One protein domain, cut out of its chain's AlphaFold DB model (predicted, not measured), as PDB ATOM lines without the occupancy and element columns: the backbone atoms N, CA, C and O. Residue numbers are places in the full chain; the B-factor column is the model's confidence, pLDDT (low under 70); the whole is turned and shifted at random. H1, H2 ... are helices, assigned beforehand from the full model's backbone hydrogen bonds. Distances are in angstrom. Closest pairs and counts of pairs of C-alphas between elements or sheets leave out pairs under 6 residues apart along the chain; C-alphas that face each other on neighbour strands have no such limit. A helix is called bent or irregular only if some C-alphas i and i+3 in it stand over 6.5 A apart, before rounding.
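AT A GLANCE: This is residues 4 to 8 and 29 to 149 of the 508 residues of the protein "Gcn1_N domain-containing protein" of Hypholoma sublateritium (strain FD-334 SS-4) (UniProt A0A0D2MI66). Two pairs of side-by-side helices, H7 with H4 and H6 with H3, make a five-helix up-and-down bundle with H8, each helix running against the one before it in the chain. H8 packs on H7 by its beginning, and residues 142 to 149 stick out. The 126 printed residues are all-helix in class, with H1 to H8 in chain order and no named strand. The whole is compact, with a radius of gyration of the C-alphas of 15.2 A and spans of 45 by 35 by 24 A.

IN THESE COORDINATES: Find C-alpha 96 at (27.129, 9.979, 10.298); H7, residues 96 to 115, runs 28.3 A from there. Look next for H4, residues 52 to 68, 22.7 A; H6, 76 to 89, 21.4 A; and H3, 36 to 49, 19.8 A. H8, 130 to 147, runs 25.2 A to C-alpha 147 at (7.425, 0.225, 0.064). H1 is 4 to 8, H2 29 to 34 and H5 70 to 74; H5 is irregular, with C-alphas 71 and 74 7.1 A apart.

HOW THE PARTS SIT: H7 touches H4 the same way at a shallow 7 degrees, closest at C-alphas 105 and 64, 5.3 A. H7 and H6 form a hairpin, closest at C-alphas 102 and 86, 5.6 A. H6 touches H3 the same way at a shallow 10 degrees, closest at C-alphas 89 and 47, 6.4 A. Residues 109 to 113 of H7 touch residues 130 to 131 of H8, closest at C-alphas 110 and 131, 5.7 A. H1 and H2 are close but not clearly touching, with C-alphas 5 and 29 closest at 7.1 A. H1, H2, H3, H7 and H8 have every O i to N i+4 pair within hydrogen-bond range; H4 has 10 of 13, H6 7 of 10, and H5 0 of 1, with 1 of 2 O i to N i+3 pairs.

THE WHOLE: C-alphas 8 and 149, the farthest apart, are 48.9 A apart. Residues 9 to 28 are not printed; C-alphas 8 and 29 are 9.3 A apart across the cut. The link from H7 to H8 is long. pLDDT is under 70 at residues 4 to 8, 29, 70 to 78, 123 and 142 to 149.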
ATOM      1  N   SER A   4      25.434  20.614  31.133       65.00
ATOM      2  CA  SER A   4      24.518  21.365  32.001       65.00
ATOM      3  C   SER A   4      24.726  21.070  33.496       65.00
ATOM      4  O   SER A   4      24.726  21.993  34.310       65.00
ATOM      5  N   GLU A   5      25.004  19.818  33.874       63.34
ATOM      6  CA  GLU A   5      25.322  19.429  35.257       63.34
ATOM      7  C   GLU A   5      26.627  20.062  35.747       63.34
ATOM      8  O   GLU A   5      26.705  20.521  36.884       63.34
ATOM      9  N   ILE A   6      27.645  20.133  34.883       65.88
ATOM     10  CA  ILE A   6      28.919  20.788  35.206       65.88
ATOM     11  C   ILE A   6      28.706  22.291  35.415       65.88
ATOM     12  O   ILE A   6      29.257  22.860  36.353       65.88
ATOM     13  N   GLN A   7      27.884  22.938  34.584       63.38
ATOM     14  CA  GLN A   7      27.575  24.363  34.736       63.38
ATOM     15  C   GLN A   7      26.758  24.656  35.996       63.38
ATOM     16  O   GLN A   7      27.060  25.626  36.687       63.38
ATOM     17  N   SER A   8      25.791  23.803  36.338       61.97
ATOM     18  CA  SER A   8      25.033  23.908  37.593       61.97
ATOM     19  C   SER A   8      25.933  23.706  38.822       61.97
ATOM     20  O   SER A   8      25.870  24.473  39.784       61.97
ATOM     21  N   ARG A  29      18.787  19.137  34.904       69.69
ATOM     22  CA  ARG A  29      18.380  17.789  35.340       69.69
ATOM     23  C   ARG A  29      17.179  17.769  36.288       69.69
ATOM     24  O   ARG A  29      16.239  17.020  36.051       69.69
ATOM     25  N   GLU A  30      17.200  18.590  37.335       70.81
ATOM     26  CA  GLU A  30      16.119  18.640  38.332       70.81
ATOM     27  C   GLU A  30      14.788  19.060  37.699       70.81
ATOM     28  O   GLU A  30      13.741  18.484  37.988       70.81
ATOM     29  N   ARG A  31      14.838  20.001  36.751       76.69
ATOM     30  CA  ARG A  31      13.664  20.478  36.018       76.69
ATOM     31  C   ARG A  31      13.168  19.478  34.979       76.69
ATOM     32  O   ARG A  31      11.964  19.340  34.816       76.69
ATOM     33  N   VAL A  32      14.075  18.764  34.311       79.25
ATOM     34  CA  VAL A  32      13.724  17.700  33.353       79.25
ATOM     35  C   VAL A  32      12.900  16.608  34.035       79.25
ATOM     36  O   VAL A  32      11.936  16.122  33.454       79.25
ATOM     37  N   LEU A  33      13.247  16.242  35.272       76.31
ATOM     38  CA  LEU A  33      12.483  15.260  36.047       76.31
ATOM     39  C   LEU A  33      11.196  15.847  36.648       76.31
ATOM     40  O   LEU A  33      10.221  15.116  36.808       76.31
ATOM     41  N   ALA A  34      11.176  17.145  36.967       79.88
ATOM     42  CA  ALA A  34      10.004  17.818  37.529       79.88
ATOM     43  C   ALA A  34       8.913  18.145  36.488       79.88
ATOM     44  O   ALA A  34       7.732  18.109  36.823       79.88
ATOM     45  N   ASP A  35       9.291  18.449  35.242       83.56
ATOM     46  CA  ASP A  35       8.378  18.782  34.140       83.56
ATOM     47  C   ASP A  35       8.769  18.028  32.858       83.56
ATOM     48  O   ASP A  35       9.463  18.529  31.966       83.56
ATOM     49  N   TRP A  36       8.314  16.776  32.790       83.81
ATOM     50  CA  TRP A  36       8.633  15.871  31.687       83.81
ATOM     51  C   TRP A  36       8.023  16.314  30.354       83.81
ATOM     52  O   TRP A  36       8.652  16.165  29.306       83.81
ATOM     53  N   THR A  37       6.817  16.884  30.378       84.44
ATOM     54  CA  THR A  37       6.120  17.343  29.169       84.44
ATOM     55  C   THR A  37       6.912  18.454  28.492       84.44
ATOM     56  O   THR A  37       7.219  18.357  27.302       84.44
ATOM     57  N   TRP A  38       7.336  19.456  29.267       87.50
ATOM     58  CA  TRP A  38       8.211  20.514  28.771       87.50
ATOM     59  C   TRP A  38       9.542  19.958  28.254       87.50
ATOM     60  O   TRP A  38      10.008  20.361  27.186       87.50
ATOM     61  N   ALA A  39      10.155  19.012  28.975       85.00
ATOM     62  CA  ALA A  39      11.433  18.432  28.570       85.00
ATOM     63  C   ALA A  39      11.331  17.718  27.211       85.00
ATOM     64  O   ALA A  39      12.216  17.864  26.366       85.00
ATOM     65  N   LEU A  40      10.237  16.995  26.957       84.38
ATOM     66  CA  LEU A  40       9.999  16.363  25.660       84.38
ATOM     67  C   LEU A  40       9.813  17.388  24.541       84.38
ATOM     68  O   LEU A  40      10.427  17.237  23.486       84.38
ATOM     69  N   GLU A  41       9.017  18.436  24.758       86.44
ATOM     70  CA  GLU A  41       8.812  19.498  23.765       86.44
ATOM     71  C   GLU A  41      10.113  20.248  23.455       86.44
ATOM     72  O   GLU A  41      10.448  20.484  22.290       86.44
ATOM     73  N   HIS A  42      10.898  20.564  24.486       87.19
ATOM     74  CA  HIS A  42      12.205  21.191  24.332       87.19
ATOM     75  C   HIS A  42      13.164  20.291  23.546       87.19
ATOM     76  O   HIS A  42      13.771  20.735  22.569       87.19
ATOM     77  N   ALA A  43      13.261  19.010  23.913       87.44
ATOM     78  CA  ALA A  43      14.103  18.048  23.212       87.44
ATOM     79  C   ALA A  43      13.676  17.884  21.745       87.44
ATOM     80  O   ALA A  43      14.527  17.878  20.857       87.44
ATOM     81  N   GLN A  44      12.373  17.809  21.455       88.00
ATOM     82  CA  GLN A  44      11.869  17.760  20.079       88.00
ATOM     83  C   GLN A  44      12.255  19.010  19.288       88.00
ATOM     84  O   GLN A  44      12.722  18.888  18.155       88.00
ATOM     85  N   ASN A  45      12.110  20.198  19.877       87.38
ATOM     86  CA  ASN A  45      12.480  21.448  19.221       87.38
ATOM     87  C   ASN A  45      13.970  21.493  18.879       87.38
ATOM     88  O   ASN A  45      14.313  21.790  17.731       87.38
ATOM     89  N   VAL A  46      14.838  21.100  19.816       87.06
ATOM     90  CA  VAL A  46      16.285  21.015  19.580       87.06
ATOM     91  C   VAL A  46      16.604  19.995  18.483       87.06
ATOM     92  O   VAL A  46      17.364  20.283  17.561       87.06
ATOM     93  N   LEU A  47      15.999  18.808  18.514       87.50
ATOM     94  CA  LEU A  47      16.279  17.766  17.522       87.50
ATOM     95  C   LEU A  47      15.755  18.111  16.118       87.50
ATOM     96  O   LEU A  47      16.370  17.732  15.115       87.50
ATOM     97  N   LEU A  48      14.636  18.830  16.011       85.56
ATOM     98  CA  LEU A  48      13.981  19.112  14.733       85.56
ATOM     99  C   LEU A  48      14.412  20.426  14.078       85.56
ATOM    100  O   LEU A  48      14.359  20.484  12.846       85.56
ATOM    101  N   HIS A  49      14.813  21.441  14.842       85.62
ATOM    102  CA  HIS A  49      14.985  22.801  14.315       85.62
ATOM    103  C   HIS A  49      16.394  23.370  14.493       85.62
ATOM    104  O   HIS A  49      16.778  24.259  13.732       85.62
ATOM    105  N   GLU A  50      17.186  22.856  15.437       87.25
ATOM    106  CA  GLU A  50      18.527  23.383  15.677       87.25
ATOM    107  C   GLU A  50      19.557  22.915  14.645       87.25
ATOM    108  O   GLU A  50      19.422  21.907  13.938       87.25
ATOM    109  N   ARG A  51      20.647  23.680  14.580       86.44
ATOM    110  CA  ARG A  51      21.796  23.391  13.722       86.44
ATOM    111  C   ARG A  51      22.509  22.109  14.169       86.44
ATOM    112  O   ARG A  51      22.397  21.643  15.301       86.44
ATOM    113  N   ALA A  52      23.268  21.517  13.244       84.62
ATOM    114  CA  ALA A  52      23.880  20.201  13.443       84.62
ATOM    115  C   ALA A  52      24.787  20.124  14.681       84.62
ATOM    116  O   ALA A  52      24.755  19.130  15.400       84.62
ATOM    117  N   LYS A  53      25.565  21.175  14.962       87.31
ATOM    118  CA  LYS A  53      26.502  21.201  16.092       87.31
ATOM    119  C   LYS A  53      25.763  21.164  17.434       87.31
ATOM    120  O   LYS A  53      26.145  20.409  18.324       87.31
ATOM    121  N   GLU A  54      24.708  21.951  17.556       85.50
ATOM    122  CA  GLU A  54      23.865  22.114  18.735       85.50
ATOM    123  C   GLU A  54      23.050  20.842  18.990       85.50
ATOM    124  O   GLU A  54      23.063  20.311  20.100       85.50
ATOM    125  N   ARG A  55      22.460  20.268  17.936       89.38
ATOM    126  CA  ARG A  55      21.751  18.983  17.991       89.38
ATOM    127  C   ARG A  55      22.654  17.828  18.427       89.38
ATOM    128  O   ARG A  55      22.290  17.066  19.320       89.38
ATOM    129  N   ILE A  56      23.828  17.675  17.806       87.44
ATOM    130  CA  ILE A  56      24.767  16.586  18.132       87.44
ATOM    131  C   ILE A  56      25.279  16.734  19.567       87.44
ATOM    132  O   ILE A  56      25.387  15.735  20.278       87.44
ATOM    133  N   ARG A  57      25.563  17.968  20.007       89.00
ATOM    134  CA  ARG A  57      25.931  18.252  21.399       89.00
ATOM    135  C   ARG A  57      24.820  17.828  22.355       89.00
ATOM    136  O   ARG A  57      25.092  17.109  23.305       89.00
ATOM    137  N   PHE A  58      23.573  18.198  22.069       88.75
ATOM    138  CA  PHE A  58      22.425  17.820  22.892       88.75
ATOM    139  C   PHE A  58      22.241  16.295  22.982       88.75
ATOM    140  O   PHE A  58      22.057  15.754  24.069       88.75
ATOM    141  N   LEU A  59      22.381  15.574  21.864       86.94
ATOM    142  CA  LEU A  59      22.337  14.106  21.852       86.94
ATOM    143  C   LEU A  59      23.433  13.491  22.739       86.94
ATOM    144  O   LEU A  59      23.153  12.606  23.547       86.94
ATOM    145  N   LYS A  60      24.679  13.957  22.598       87.50
ATOM    146  CA  LYS A  60      25.848  13.373  23.278       87.50
ATOM    147  C   LYS A  60      25.964  13.751  24.751       87.50
ATOM    148  O   LYS A  60      26.366  12.908  25.551       87.50
ATOM    149  N   ASP A  61      25.631  14.986  25.100       85.19
ATOM    150  CA  ASP A  61      25.873  15.518  26.440       85.19
ATOM    151  C   ASP A  61      24.624  15.398  27.322       85.19
ATOM    152  O   ASP A  61      24.728  15.070  28.504       85.19
ATOM    153  N   GLU A  62      23.434  15.610  26.754       86.31
ATOM    154  CA  GLU A  62      22.188  15.743  27.514       86.31
ATOM    155  C   GLU A  62      21.312  14.484  27.415       86.31
ATOM    156  O   GLU A  62      21.019  13.852  28.427       86.31
ATOM    157  N   LEU A  63      20.942  14.030  26.214       84.81
ATOM    158  CA  LEU A  63      20.087  12.837  26.077       84.81
ATOM    159  C   LEU A  63      20.807  11.538  26.450       84.81
ATOM    160  O   LEU A  63      20.223  10.664  27.091       84.81
ATOM    161  N   LEU A  64      22.084  11.403  26.089       84.62
ATOM    162  CA  LEU A  64      22.883  10.245  26.487       84.62
ATOM    163  C   LEU A  64      23.119  10.200  27.998       84.62
ATOM    164  O   LEU A  64      23.158   9.112  28.573       84.62
ATOM    165  N   SER A  65      23.284  11.354  28.654       82.38
ATOM    166  CA  SER A  65      23.398  11.375  30.114       82.38
ATOM    167  C   SER A  65      22.084  10.921  30.744       82.38
ATOM    168  O   SER A  65      22.103  10.005  31.566       82.38
ATOM    169  N   LEU A  66      20.946  11.424  30.261       80.38
ATOM    170  CA  LEU A  66      19.620  10.993  30.700       80.38
ATOM    171  C   LEU A  66      19.433   9.474  30.548       80.38
ATOM    172  O   LEU A  66      19.082   8.808  31.519       80.38
ATOM    173  N   ALA A  67      19.786   8.896  29.395       80.75
ATOM    174  CA  ALA A  67      19.732   7.449  29.161       80.75
ATOM    175  C   ALA A  67      20.595   6.632  30.152       80.75
ATOM    176  O   ALA A  67      20.234   5.512  30.528       80.75
ATOM    177  N   ARG A  68      21.718   7.197  30.619       79.38
ATOM    178  CA  ARG A  68      22.642   6.570  31.582       79.38
ATOM    179  C   ARG A  68      22.194   6.664  33.042       79.38
ATOM    180  O   ARG A  68      22.704   5.895  33.857       79.38
ATOM    181  N   HIS A  69      21.285   7.565  33.416       71.12
ATOM    182  CA  HIS A  69      20.957   7.822  34.827       71.12
ATOM    183  C   HIS A  69      19.896   6.871  35.402       71.12
ATOM    184  O   HIS A  69      18.864   6.607  34.795       71.12
ATOM    185  N   SER A  70      20.169   6.296  36.580       53.28
ATOM    186  CA  SER A  70      19.369   5.252  37.261       53.28
ATOM    187  C   SER A  70      18.008   5.701  37.789       53.28
ATOM    188  O   SER A  70      17.192   4.852  38.112       53.28
ATOM    189  N   GLU A  71      17.744   7.004  37.844       56.97
ATOM    190  CA  GLU A  71      16.491   7.569  38.372       56.97
ATOM    191  C   GLU A  71      15.313   7.480  37.386       56.97
ATOM    192  O   GLU A  71      14.170   7.686  37.777       56.97
ATOM    193  N   LEU A  72      15.556   7.080  36.130       57.22
ATOM    194  CA  LEU A  72      14.498   6.696  35.178       57.22
ATOM    195  C   LEU A  72      13.798   5.372  35.553       57.22
ATOM    196  O   LEU A  72      12.997   4.854  34.775       57.22
ATOM    197  N   SER A  73      14.116   4.796  36.714       53.97
ATOM    198  CA  SER A  73      13.588   3.525  37.212       53.97
ATOM    199  C   SER A  73      12.062   3.493  37.342       53.97
ATOM    200  O   SER A  73      11.482   2.414  37.266       53.97
ATOM    201  N   MET A  74      11.384   4.640  37.483       50.62
ATOM    202  CA  MET A  74       9.977   4.664  37.918       50.62
ATOM    203  C   MET A  74       8.904   4.905  36.847       50.62
ATOM    204  O   MET A  74       7.722   4.841  37.177       50.62
ATOM    205  N   ALA A  75       9.236   5.102  35.567       59.09
ATOM    206  CA  ALA A  75       8.194   5.208  34.543       59.09
ATOM    207  C   ALA A  75       8.622   4.638  33.187       59.09
ATOM    208  O   ALA A  75       9.395   5.246  32.449       59.09
ATOM    209  N   GLN A  76       8.012   3.509  32.813       57.31
ATOM    210  CA  GLN A  76       8.055   2.914  31.468       57.31
ATOM    211  C   GLN A  76       7.827   3.956  30.351       57.31
ATOM    212  O   GLN A  76       8.421   3.868  29.279       57.31
ATOM    213  N   ILE A  77       7.004   4.973  30.630       60.72
ATOM    214  CA  ILE A  77       6.684   6.089  29.731       60.72
ATOM    215  C   ILE A  77       7.931   6.928  29.409       60.72
ATOM    216  O   ILE A  77       8.188   7.211  28.243       60.72
ATOM    217  N   MET A  78       8.767   7.250  30.400       66.19
ATOM    218  CA  MET A  78       9.925   8.131  30.204       66.19
ATOM    219  C   MET A  78      11.017   7.465  29.363       66.19
ATOM    220  O   MET A  78      11.550   8.082  28.446       66.19
ATOM    221  N   ILE A  79      11.312   6.185  29.610       70.50
ATOM    222  CA  ILE A  79      12.262   5.412  28.788       70.50
ATOM    223  C   ILE A  79      11.774   5.350  27.340       70.50
ATOM    224  O   ILE A  79      12.561   5.506  26.405       70.50
ATOM    225  N   MET A  80      10.466   5.165  27.158       72.25
ATOM    226  CA  MET A  80       9.872   5.092  25.836       72.25
ATOM    227  C   MET A  80       9.911   6.421  25.090       72.25
ATOM    228  O   MET A  80      10.194   6.461  23.893       72.25
ATOM    229  N   ASP A  81       9.669   7.525  25.783       76.56
ATOM    230  CA  ASP A  81       9.716   8.842  25.163       76.56
ATOM    231  C   ASP A  81      11.159   9.263  24.843       76.56
ATOM    232  O   ASP A  81      11.409   9.811  23.767       76.56
ATOM    233  N   VAL A  82      12.133   8.885  25.682       75.88
ATOM    234  CA  VAL A  82      13.566   9.027  25.367       75.88
ATOM    235  C   VAL A  82      13.967   8.167  24.172       75.88
ATOM    236  O   VAL A  82      14.833   8.592  23.417       75.88
ATOM    237  N   PHE A  83      13.341   7.007  23.943       77.12
ATOM    238  CA  PHE A  83      13.551   6.213  22.726       77.12
ATOM    239  C   PHE A  83      12.923   6.860  21.479       77.12
ATOM    240  O   PHE A  83      13.545   6.884  20.414       77.12
ATOM    241  N   LYS A  84      11.716   7.429  21.589       78.56
ATOM    242  CA  LYS A  84      11.030   8.081  20.459       78.56
ATOM    243  C   LYS A  84      11.789   9.301  19.937       78.56
ATOM    244  O   LYS A  84      11.803   9.528  18.730       78.56
ATOM    245  N   LEU A  85      12.443  10.072  20.801       79.56
ATOM    246  CA  LEU A  85      13.188  11.278  20.409       79.56
ATOM    247  C   LEU A  85      14.283  11.002  19.341       79.56
ATOM    248  O   LEU A  85      14.273  11.649  18.288       79.56
ATOM    249  N   PRO A  86      15.176  10.008  19.511       73.56
ATOM    250  CA  PRO A  86      16.108   9.566  18.478       73.56
ATOM    251  C   PRO A  86      15.451   9.116  17.165       73.56
ATOM    252  O   PRO A  86      16.017   9.370  16.098       73.56
ATOM    253  N   THR A  87      14.247   8.526  17.200       77.69
ATOM    254  CA  THR A  87      13.526   8.122  15.971       77.69
ATOM    255  C   THR A  87      13.088   9.304  15.101       77.69
ATOM    256  O   THR A  87      12.843   9.122  13.914       77.69
ATOM    257  N   LEU A  88      13.046  10.527  15.645       77.00
ATOM    258  CA  LEU A  88      12.815  11.756  14.873       77.00
ATOM    259  C   LEU A  88      14.078  12.240  14.151       77.00
ATOM    260  O   LEU A  88      14.000  12.960  13.156       77.00
ATOM    261  N   THR A  89      15.248  11.861  14.665       75.25
ATOM    262  CA  THR A  89      16.551  12.328  14.181       75.25
ATOM    263  C   THR A  89      17.111  11.377  13.128       75.25
ATOM    264  O   THR A  89      17.562  11.828  12.076       75.25
ATOM    265  N   TYR A  90      17.041  10.068  13.382       77.06
ATOM    266  CA  TYR A  90      17.677   9.044  12.548       77.06
ATOM    267  C   TYR A  90      17.191   9.029  11.081       77.06
ATOM    268  O   TYR A  90      18.036   8.987  10.190       77.06
ATOM    269  N   PRO A  91      15.879   9.137  10.773       74.50
ATOM    270  CA  PRO A  91      15.400   9.200   9.388       74.50
ATOM    271  C   PRO A  91      15.559  10.587   8.750       74.50
ATOM    272  O   PRO A  91      15.567  10.706   7.526       74.50
ATOM    273  N   LYS A  92      15.634  11.651   9.562       79.06
ATOM    274  CA  LYS A  92      15.634  13.043   9.087       79.06
ATOM    275  C   LYS A  92      17.019  13.514   8.651       79.06
ATOM    276  O   LYS A  92      17.119  14.289   7.700       79.06
ATOM    277  N   TYR A  93      18.074  13.075   9.335       80.50
ATOM    278  CA  TYR A  93      19.438  13.539   9.087       80.50
ATOM    279  C   TYR A  93      20.345  12.378   8.666       80.50
ATOM    280  O   TYR A  93      20.509  11.402   9.391       80.50
ATOM    281  N   ALA A  94      20.952  12.505   7.485       75.25
ATOM    282  CA  ALA A  94      21.824  11.487   6.899       75.25
ATOM    283  C   ALA A  94      23.304  11.617   7.316       75.25
ATOM    284  O   ALA A  94      24.152  10.902   6.787       75.25
ATOM    285  N   ASP A  95      23.643  12.552   8.212       84.50
ATOM    286  CA  ASP A  95      25.023  12.731   8.662       84.50
ATOM    287  C   ASP A  95      25.431  11.654   9.674       84.50
ATOM    288  O   ASP A  95      24.706  11.366  10.631       84.50
ATOM    289  N   SER A  96      26.624  11.084   9.477       81.94
ATOM    290  CA  SER A  96      27.129   9.979  10.298       81.94
ATOM    291  C   SER A  96      27.241  10.358  11.775       81.94
ATOM    292  O   SER A  96      26.929   9.555  12.641       81.94
ATOM    293  N   ALA A  97      27.598  11.607  12.085       82.31
ATOM    294  CA  ALA A  97      27.759  12.059  13.463       82.31
ATOM    295  C   ALA A  97      26.439  12.066  14.259       82.31
ATOM    296  O   ALA A  97      26.446  11.753  15.452       82.31
ATOM    297  N   SER A  98      25.316  12.416  13.622       82.19
ATOM    298  CA  SER A  98      23.983  12.332  14.227       82.19
ATOM    299  C   SER A  98      23.512  10.884  14.348       82.19
ATOM    300  O   SER A  98      22.945  10.523  15.379       82.19
ATOM    301  N   GLN A  99      23.778  10.052  13.337       83.31
ATOM    302  CA  GLN A  99      23.437   8.624  13.354       83.31
ATOM    303  C   GLN A  99      24.190   7.878  14.462       83.31
ATOM    304  O   GLN A  99      23.556   7.205  15.273       83.31
ATOM    305  N   ASP A 100      25.501   8.095  14.576       86.44
ATOM    306  CA  ASP A 100      26.343   7.527  15.631       86.44
ATOM    307  C   ASP A 100      25.846   7.948  17.022       86.44
ATOM    308  O   ASP A 100      25.762   7.133  17.940       86.44
ATOM    309  N   ALA A 101      25.486   9.228  17.197       85.25
ATOM    310  CA  ALA A 101      24.987   9.736  18.475       85.25
ATOM    311  C   ALA A 101      23.661   9.070  18.882       85.25
ATOM    312  O   ALA A 101      23.500   8.687  20.042       85.25
ATOM    313  N   VAL A 102      22.740   8.885  17.934       85.31
ATOM    314  CA  VAL A 102      21.479   8.158  18.151       85.31
ATOM    315  C   VAL A 102      21.734   6.684  18.469       85.31
ATOM    316  O   VAL A 102      21.137   6.148  19.404       85.31
ATOM    317  N   GLU A 103      22.636   6.030  17.739       85.69
ATOM    318  CA  GLU A 103      22.953   4.614  17.936       85.69
ATOM    319  C   GLU A 103      23.556   4.361  19.326       85.69
ATOM    320  O   GLU A 103      23.212   3.380  19.987       85.69
ATOM    321  N   ILE A 104      24.407   5.269  19.814       86.62
ATOM    322  CA  ILE A 104      24.979   5.198  21.166       86.62
ATOM    323  C   ILE A 104      23.885   5.298  22.239       86.62
ATOM    324  O   ILE A 104      23.907   4.521  23.195       86.62
ATOM    325  N   ILE A 105      22.921   6.210  22.083       85.81
ATOM    326  CA  ILE A 105      21.785   6.339  23.012       85.81
ATOM    327  C   ILE A 105      20.946   5.056  22.994       85.81
ATOM    328  O   ILE A 105      20.659   4.498  24.052       85.81
ATOM    329  N   GLY A 106      20.609   4.550  21.803       84.25
ATOM    330  CA  GLY A 106      19.849   3.309  21.645       84.25
ATOM    331  C   GLY A 106      20.543   2.107  22.291       84.25
ATOM    332  O   GLY A 106      19.908   1.360  23.035       84.25
ATOM    333  N   ARG A 107      21.860   1.957  22.085       85.69
ATOM    334  CA  ARG A 107      22.663   0.905  22.729       85.69
ATOM    335  C   ARG A 107      22.616   0.993  24.250       85.69
ATOM    336  O   ARG A 107      22.487  -0.043  24.897       85.69
ATOM    337  N   GLU A 108      22.708   2.191  24.827       86.50
ATOM    338  CA  GLU A 108      22.648   2.340  26.285       86.50
ATOM    339  C   GLU A 108      21.256   2.000  26.834       86.50
ATOM    340  O   GLU A 108      21.162   1.299  27.840       86.50
ATOM    341  N   LEU A 109      20.181   2.424  26.159       84.00
ATOM    342  CA  LEU A 109      18.811   2.088  26.564       84.00
ATOM    343  C   LEU A 109      18.573   0.572  26.551       84.00
ATOM    344  O   LEU A 109      18.067   0.030  27.534       84.00
ATOM    345  N   VAL A 110      19.007  -0.122  25.492       86.12
ATOM    346  CA  VAL A 110      18.923  -1.591  25.396       86.12
ATOM    347  C   VAL A 110      19.757  -2.261  26.478       86.12
ATOM    348  O   VAL A 110      19.260  -3.131  27.186       86.12
ATOM    349  N   ARG A 111      21.016  -1.838  26.649       86.50
ATOM    350  CA  ARG A 111      21.918  -2.410  27.657       86.50
ATOM    351  C   ARG A 111      21.299  -2.347  29.051       86.50
ATOM    352  O   ARG A 111      21.446  -3.287  29.824       86.50
ATOM    353  N   ARG A 112      20.631  -1.242  29.386       80.19
ATOM    354  CA  ARG A 112      19.993  -1.070  30.695       80.19
ATOM    355  C   ARG A 112      18.734  -1.898  30.837       80.19
ATOM    356  O   ARG A 112      18.566  -2.509  31.886       80.19
ATOM    357  N   ASP A 113      17.892  -1.939  29.813       82.44
ATOM    358  CA  ASP A 113      16.684  -2.760  29.836       82.44
ATOM    359  C   ASP A 113      17.017  -4.251  30.005       82.44
ATOM    360  O   ASP A 113      16.427  -4.922  30.844       82.44
ATOM    361  N   GLU A 114      18.053  -4.743  29.318       84.25
ATOM    362  CA  GLU A 114      18.529  -6.129  29.436       84.25
ATOM    363  C   GLU A 114      19.095  -6.479  30.821       84.25
ATOM    364  O   GLU A 114      19.029  -7.638  31.246       84.25
ATOM    365  N   LEU A 115      19.645  -5.490  31.537       82.75
ATOM    366  CA  LEU A 115      20.199  -5.671  32.881       82.75
ATOM    367  C   LEU A 115      19.129  -5.686  33.984       82.75
ATOM    368  O   LEU A 115      19.431  -6.153  35.088       82.75
ATOM    369  N   ARG A 116      17.899  -5.226  33.718       80.56
ATOM    370  CA  ARG A 116      16.785  -5.283  34.684       80.56
ATOM    371  C   ARG A 116      16.457  -6.736  35.032       80.56
ATOM    372  O   ARG A 116      16.362  -7.591  34.147       80.56
ATOM    373  N   GLY A 117      16.340  -7.026  36.324       73.88
ATOM    374  CA  GLY A 117      16.070  -8.372  36.834       73.88
ATOM    375  C   GLY A 117      17.269  -9.328  36.774       73.88
ATOM    376  O   GLY A 117      17.105 -10.527  36.993       73.88
ATOM    377  N   THR A 118      18.479  -8.831  36.480       79.94
ATOM    378  CA  THR A 118      19.719  -9.632  36.473       79.94
ATOM    379  C   THR A 118      20.611  -9.311  37.681       79.94
ATOM    380  O   THR A 118      20.510  -8.221  38.243       79.94
ATOM    381  N   PRO A 119      21.557 -10.197  38.067       70.56
ATOM    382  CA  PRO A 119      22.496  -9.925  39.163       70.56
ATOM    383  C   PRO A 119      23.384  -8.688  38.951       70.56
ATOM    384  O   PRO A 119      23.925  -8.158  39.916       70.56
ATOM    385  N   GLY A 120      23.552  -8.247  37.698       70.31
ATOM    386  CA  GLY A 120      24.334  -7.067  37.316       70.31
ATOM    387  C   GLY A 120      23.520  -5.772  37.187       70.31
ATOM    388  O   GLY A 120      24.069  -4.773  36.721       70.31
ATOM    389  N   GLY A 121      22.235  -5.781  37.554       72.81
ATOM    390  CA  GLY A 121      21.334  -4.626  37.502       72.81
ATOM    391  C   GLY A 121      20.380  -4.570  38.699       72.81
ATOM    392  O   GLY A 121      20.613  -5.217  39.719       72.81
ATOM    393  N   ALA A 122      19.317  -3.770  38.593       70.31
ATOM    394  CA  ALA A 122      18.287  -3.685  39.627       70.31
ATOM    395  C   ALA A 122      17.428  -4.960  39.607       70.31
ATOM    396  O   ALA A 122      16.792  -5.284  38.601       70.31
ATOM    397  N   GLN A 123      17.479  -5.725  40.697       67.12
ATOM    398  CA  GLN A 123      16.892  -7.069  40.786       67.12
ATOM    399  C   GLN A 123      15.369  -7.050  40.984       67.12
ATOM    400  O   GLN A 123      14.705  -8.052  40.735       67.12
ATOM    401  N   ASP A 124      14.830  -5.917  41.418       72.94
ATOM    402  CA  ASP A 124      13.414  -5.635  41.651       72.94
ATOM    403  C   ASP A 124      12.687  -5.084  40.410       72.94
ATOM    404  O   ASP A 124      11.471  -4.898  40.430       72.94
ATOM    405  N   GLU A 125      13.408  -4.862  39.308       73.31
ATOM    406  CA  GLU A 125      12.863  -4.300  38.075       73.31
ATOM    407  C   GLU A 125      12.644  -5.365  36.990       73.31
ATOM    408  O   GLU A 125      13.452  -6.273  36.797       73.31
ATOM    409  N   VAL A 126      11.565  -5.213  36.218       76.69
ATOM    410  CA  VAL A 126      11.252  -6.057  35.052       76.69
ATOM    411  C   VAL A 126      11.688  -5.348  33.768       76.69
ATOM    412  O   VAL A 126      11.678  -4.119  33.695       76.69
ATOM    413  N   ARG A 127      12.069  -6.120  32.745       79.44
ATOM    414  CA  ARG A 127      12.391  -5.598  31.407       79.44
ATOM    415  C   ARG A 127      11.159  -4.982  30.745       79.44
ATOM    416  O   ARG A 127      10.063  -5.537  30.830       79.44
ATOM    417  N   PHE A 128      11.349  -3.879  30.034       76.31
ATOM    418  CA  PHE A 128      10.295  -3.164  29.315       76.31
ATOM    419  C   PHE A 128      10.205  -3.524  27.827       76.31
ATOM    420  O   PHE A 128       9.263  -3.088  27.158       76.31
ATOM    421  N   GLY A 129      11.149  -4.311  27.310       81.31
ATOM    422  CA  GLY A 129      11.159  -4.778  25.926       81.31
ATOM    423  C   GLY A 129      11.625  -3.704  24.943       81.31
ATOM    424  O   GLY A 129      11.056  -3.529  23.865       81.31
ATOM    425  N   VAL A 130      12.621  -2.905  25.333       81.00
ATOM    426  CA  VAL A 130      13.146  -1.800  24.514       81.00
ATOM    427  C   VAL A 130      13.754  -2.328  23.210       81.00
ATOM    428  O   VAL A 130      13.585  -1.712  22.157       81.00
ATOM    429  N   ALA A 131      14.421  -3.485  23.256       81.25
ATOM    430  CA  ALA A 131      15.003  -4.122  22.079       81.25
ATOM    431  C   ALA A 131      13.926  -4.521  21.057       81.25
ATOM    432  O   ALA A 131      14.059  -4.223  19.869       81.25
ATOM    433  N   GLU A 132      12.829  -5.123  21.510       82.50
ATOM    434  CA  GLU A 132      11.692  -5.513  20.678       82.50
ATOM    435  C   GLU A 132      11.038  -4.294  20.026       82.50
ATOM    436  O   GLU A 132      10.655  -4.347  18.855       82.50
ATOM    437  N   GLN A 133      10.957  -3.172  20.742       81.62
ATOM    438  CA  GLN A 133      10.414  -1.930  20.198       81.62
ATOM    439  C   GLN A 133      11.338  -1.275  19.172       81.62
ATOM    440  O   GLN A 133      10.856  -0.799  18.143       81.62
ATOM    441  N   ILE A 134      12.656  -1.313  19.388       79.50
ATOM    442  CA  ILE A 134      13.645  -0.889  18.386       79.50
ATOM    443  C   ILE A 134      13.537  -1.754  17.131       79.50
ATOM    444  O   ILE A 134      13.500  -1.218  16.025       79.50
ATOM    445  N   ILE A 135      13.445  -3.077  17.288       78.69
ATOM    446  CA  ILE A 135      13.290  -4.017  16.172       78.69
ATOM    447  C   ILE A 135      11.972  -3.758  15.433       78.69
ATOM    448  O   ILE A 135      11.969  -3.699  14.205       78.69
ATOM    449  N   GLY A 136      10.868  -3.549  16.152       78.56
ATOM    450  CA  GLY A 136       9.567  -3.228  15.564       78.56
ATOM    451  C   GLY A 136       9.568  -1.895  14.811       78.56
ATOM    452  O   GLY A 136       9.049  -1.808  13.698       78.56
ATOM    453  N   TRP A 137      10.199  -0.861  15.371       82.44
ATOM    454  CA  TRP A 137      10.389   0.420  14.691       82.44
ATOM    455  C   TRP A 137      11.256   0.271  13.438       82.44
ATOM    456  O   TRP A 137      10.867   0.746  12.371       82.44
ATOM    457  N   LEU A 138      12.382  -0.440  13.531       76.12
ATOM    458  CA  LEU A 138      13.277  -0.680  12.403       76.12
ATOM    459  C   LEU A 138      12.571  -1.474  11.297       76.12
ATOM    460  O   LEU A 138      12.696  -1.127  10.128       76.12
ATOM    461  N   ALA A 139      11.783  -2.492  11.646       71.94
ATOM    462  CA  ALA A 139      10.974  -3.247  10.694       71.94
ATOM    463  C   ALA A 139       9.937  -2.357   9.988       71.94
ATOM    464  O   ALA A 139       9.749  -2.479   8.778       71.94
ATOM    465  N   ASN A 140       9.311  -1.424  10.710       75.12
ATOM    466  CA  ASN A 140       8.386  -0.448  10.131       75.12
ATOM    467  C   ASN A 140       9.094   0.567   9.222       75.12
ATOM    468  O   ASN A 140       8.566   0.902   8.160       75.12
ATOM    469  N   GLU A 141      10.280   1.042   9.600       70.38
ATOM    470  CA  GLU A 141      11.047   2.013   8.815       70.38
ATOM    471  C   GLU A 141      11.647   1.366   7.561       70.38
ATOM    472  O   GLU A 141      11.491   1.889   6.459       70.38
ATOM    473  N   ILE A 142      12.209   0.160   7.690       66.94
ATOM    474  CA  ILE A 142      12.599  -0.683   6.553       66.94
ATOM    475  C   ILE A 142      11.375  -0.985   5.692       66.94
ATOM    476  O   ILE A 142      11.467  -0.903   4.475       66.94
ATOM    477  N   GLY A 143      10.217  -1.271   6.286       61.84
ATOM    478  CA  GLY A 143       8.963  -1.474   5.567       61.84
ATOM    479  C   GLY A 143       8.533  -0.241   4.770       61.84
ATOM    480  O   GLY A 143       8.140  -0.370   3.613       61.84
ATOM    481  N   ARG A 144       8.653   0.967   5.331       63.59
ATOM    482  CA  ARG A 144       8.409   2.229   4.609       63.59
ATOM    483  C   ARG A 144       9.406   2.448   3.478       63.59
ATOM    484  O   ARG A 144       8.995   2.815   2.380       63.59
ATOM    485  N   LEU A 145      10.694   2.226   3.727       57.22
ATOM    486  CA  LEU A 145      11.749   2.373   2.723       57.22
ATOM    487  C   LEU A 145      11.617   1.328   1.606       57.22
ATOM    488  O   LEU A 145      11.786   1.656   0.436       57.22
ATOM    489  N   ALA A 146      11.238   0.098   1.947       53.31
ATOM    490  CA  ALA A 146      10.991  -0.989   1.006       53.31
ATOM    491  C   ALA A 146       9.704  -0.776   0.199       53.31
ATOM    492  O   ALA A 146       9.692  -1.071  -0.989       53.31
ATOM    493  N   ARG A 147       8.643  -0.202   0.790       51.59
ATOM    494  CA  ARG A 147       7.425   0.225   0.064       51.59
ATOM    495  C   ARG A 147       7.672   1.416  -0.866       51.59
ATOM    496  O   ARG A 147       6.942   1.587  -1.831       51.59
ATOM    497  N   ARG A 148       8.709   2.214  -0.597       50.38
ATOM    498  CA  ARG A 148       9.279   3.202  -1.534       50.38
ATOM    499  C   ARG A 148      10.261   2.573  -2.536       50.38
ATOM    500  O   ARG A 148      10.884   3.289  -3.316       50.38
ATOM    501  N   GLY A 149      10.448   1.256  -2.469       53.09
ATOM    502  CA  GLY A 149      11.502   0.517  -3.141       53.09
ATOM    503  C   GLY A 149      11.221   0.232  -4.610       53.09
ATOM    504  O   GLY A 149      10.087   0.066  -5.049       53.09
TER     505      GLY A 149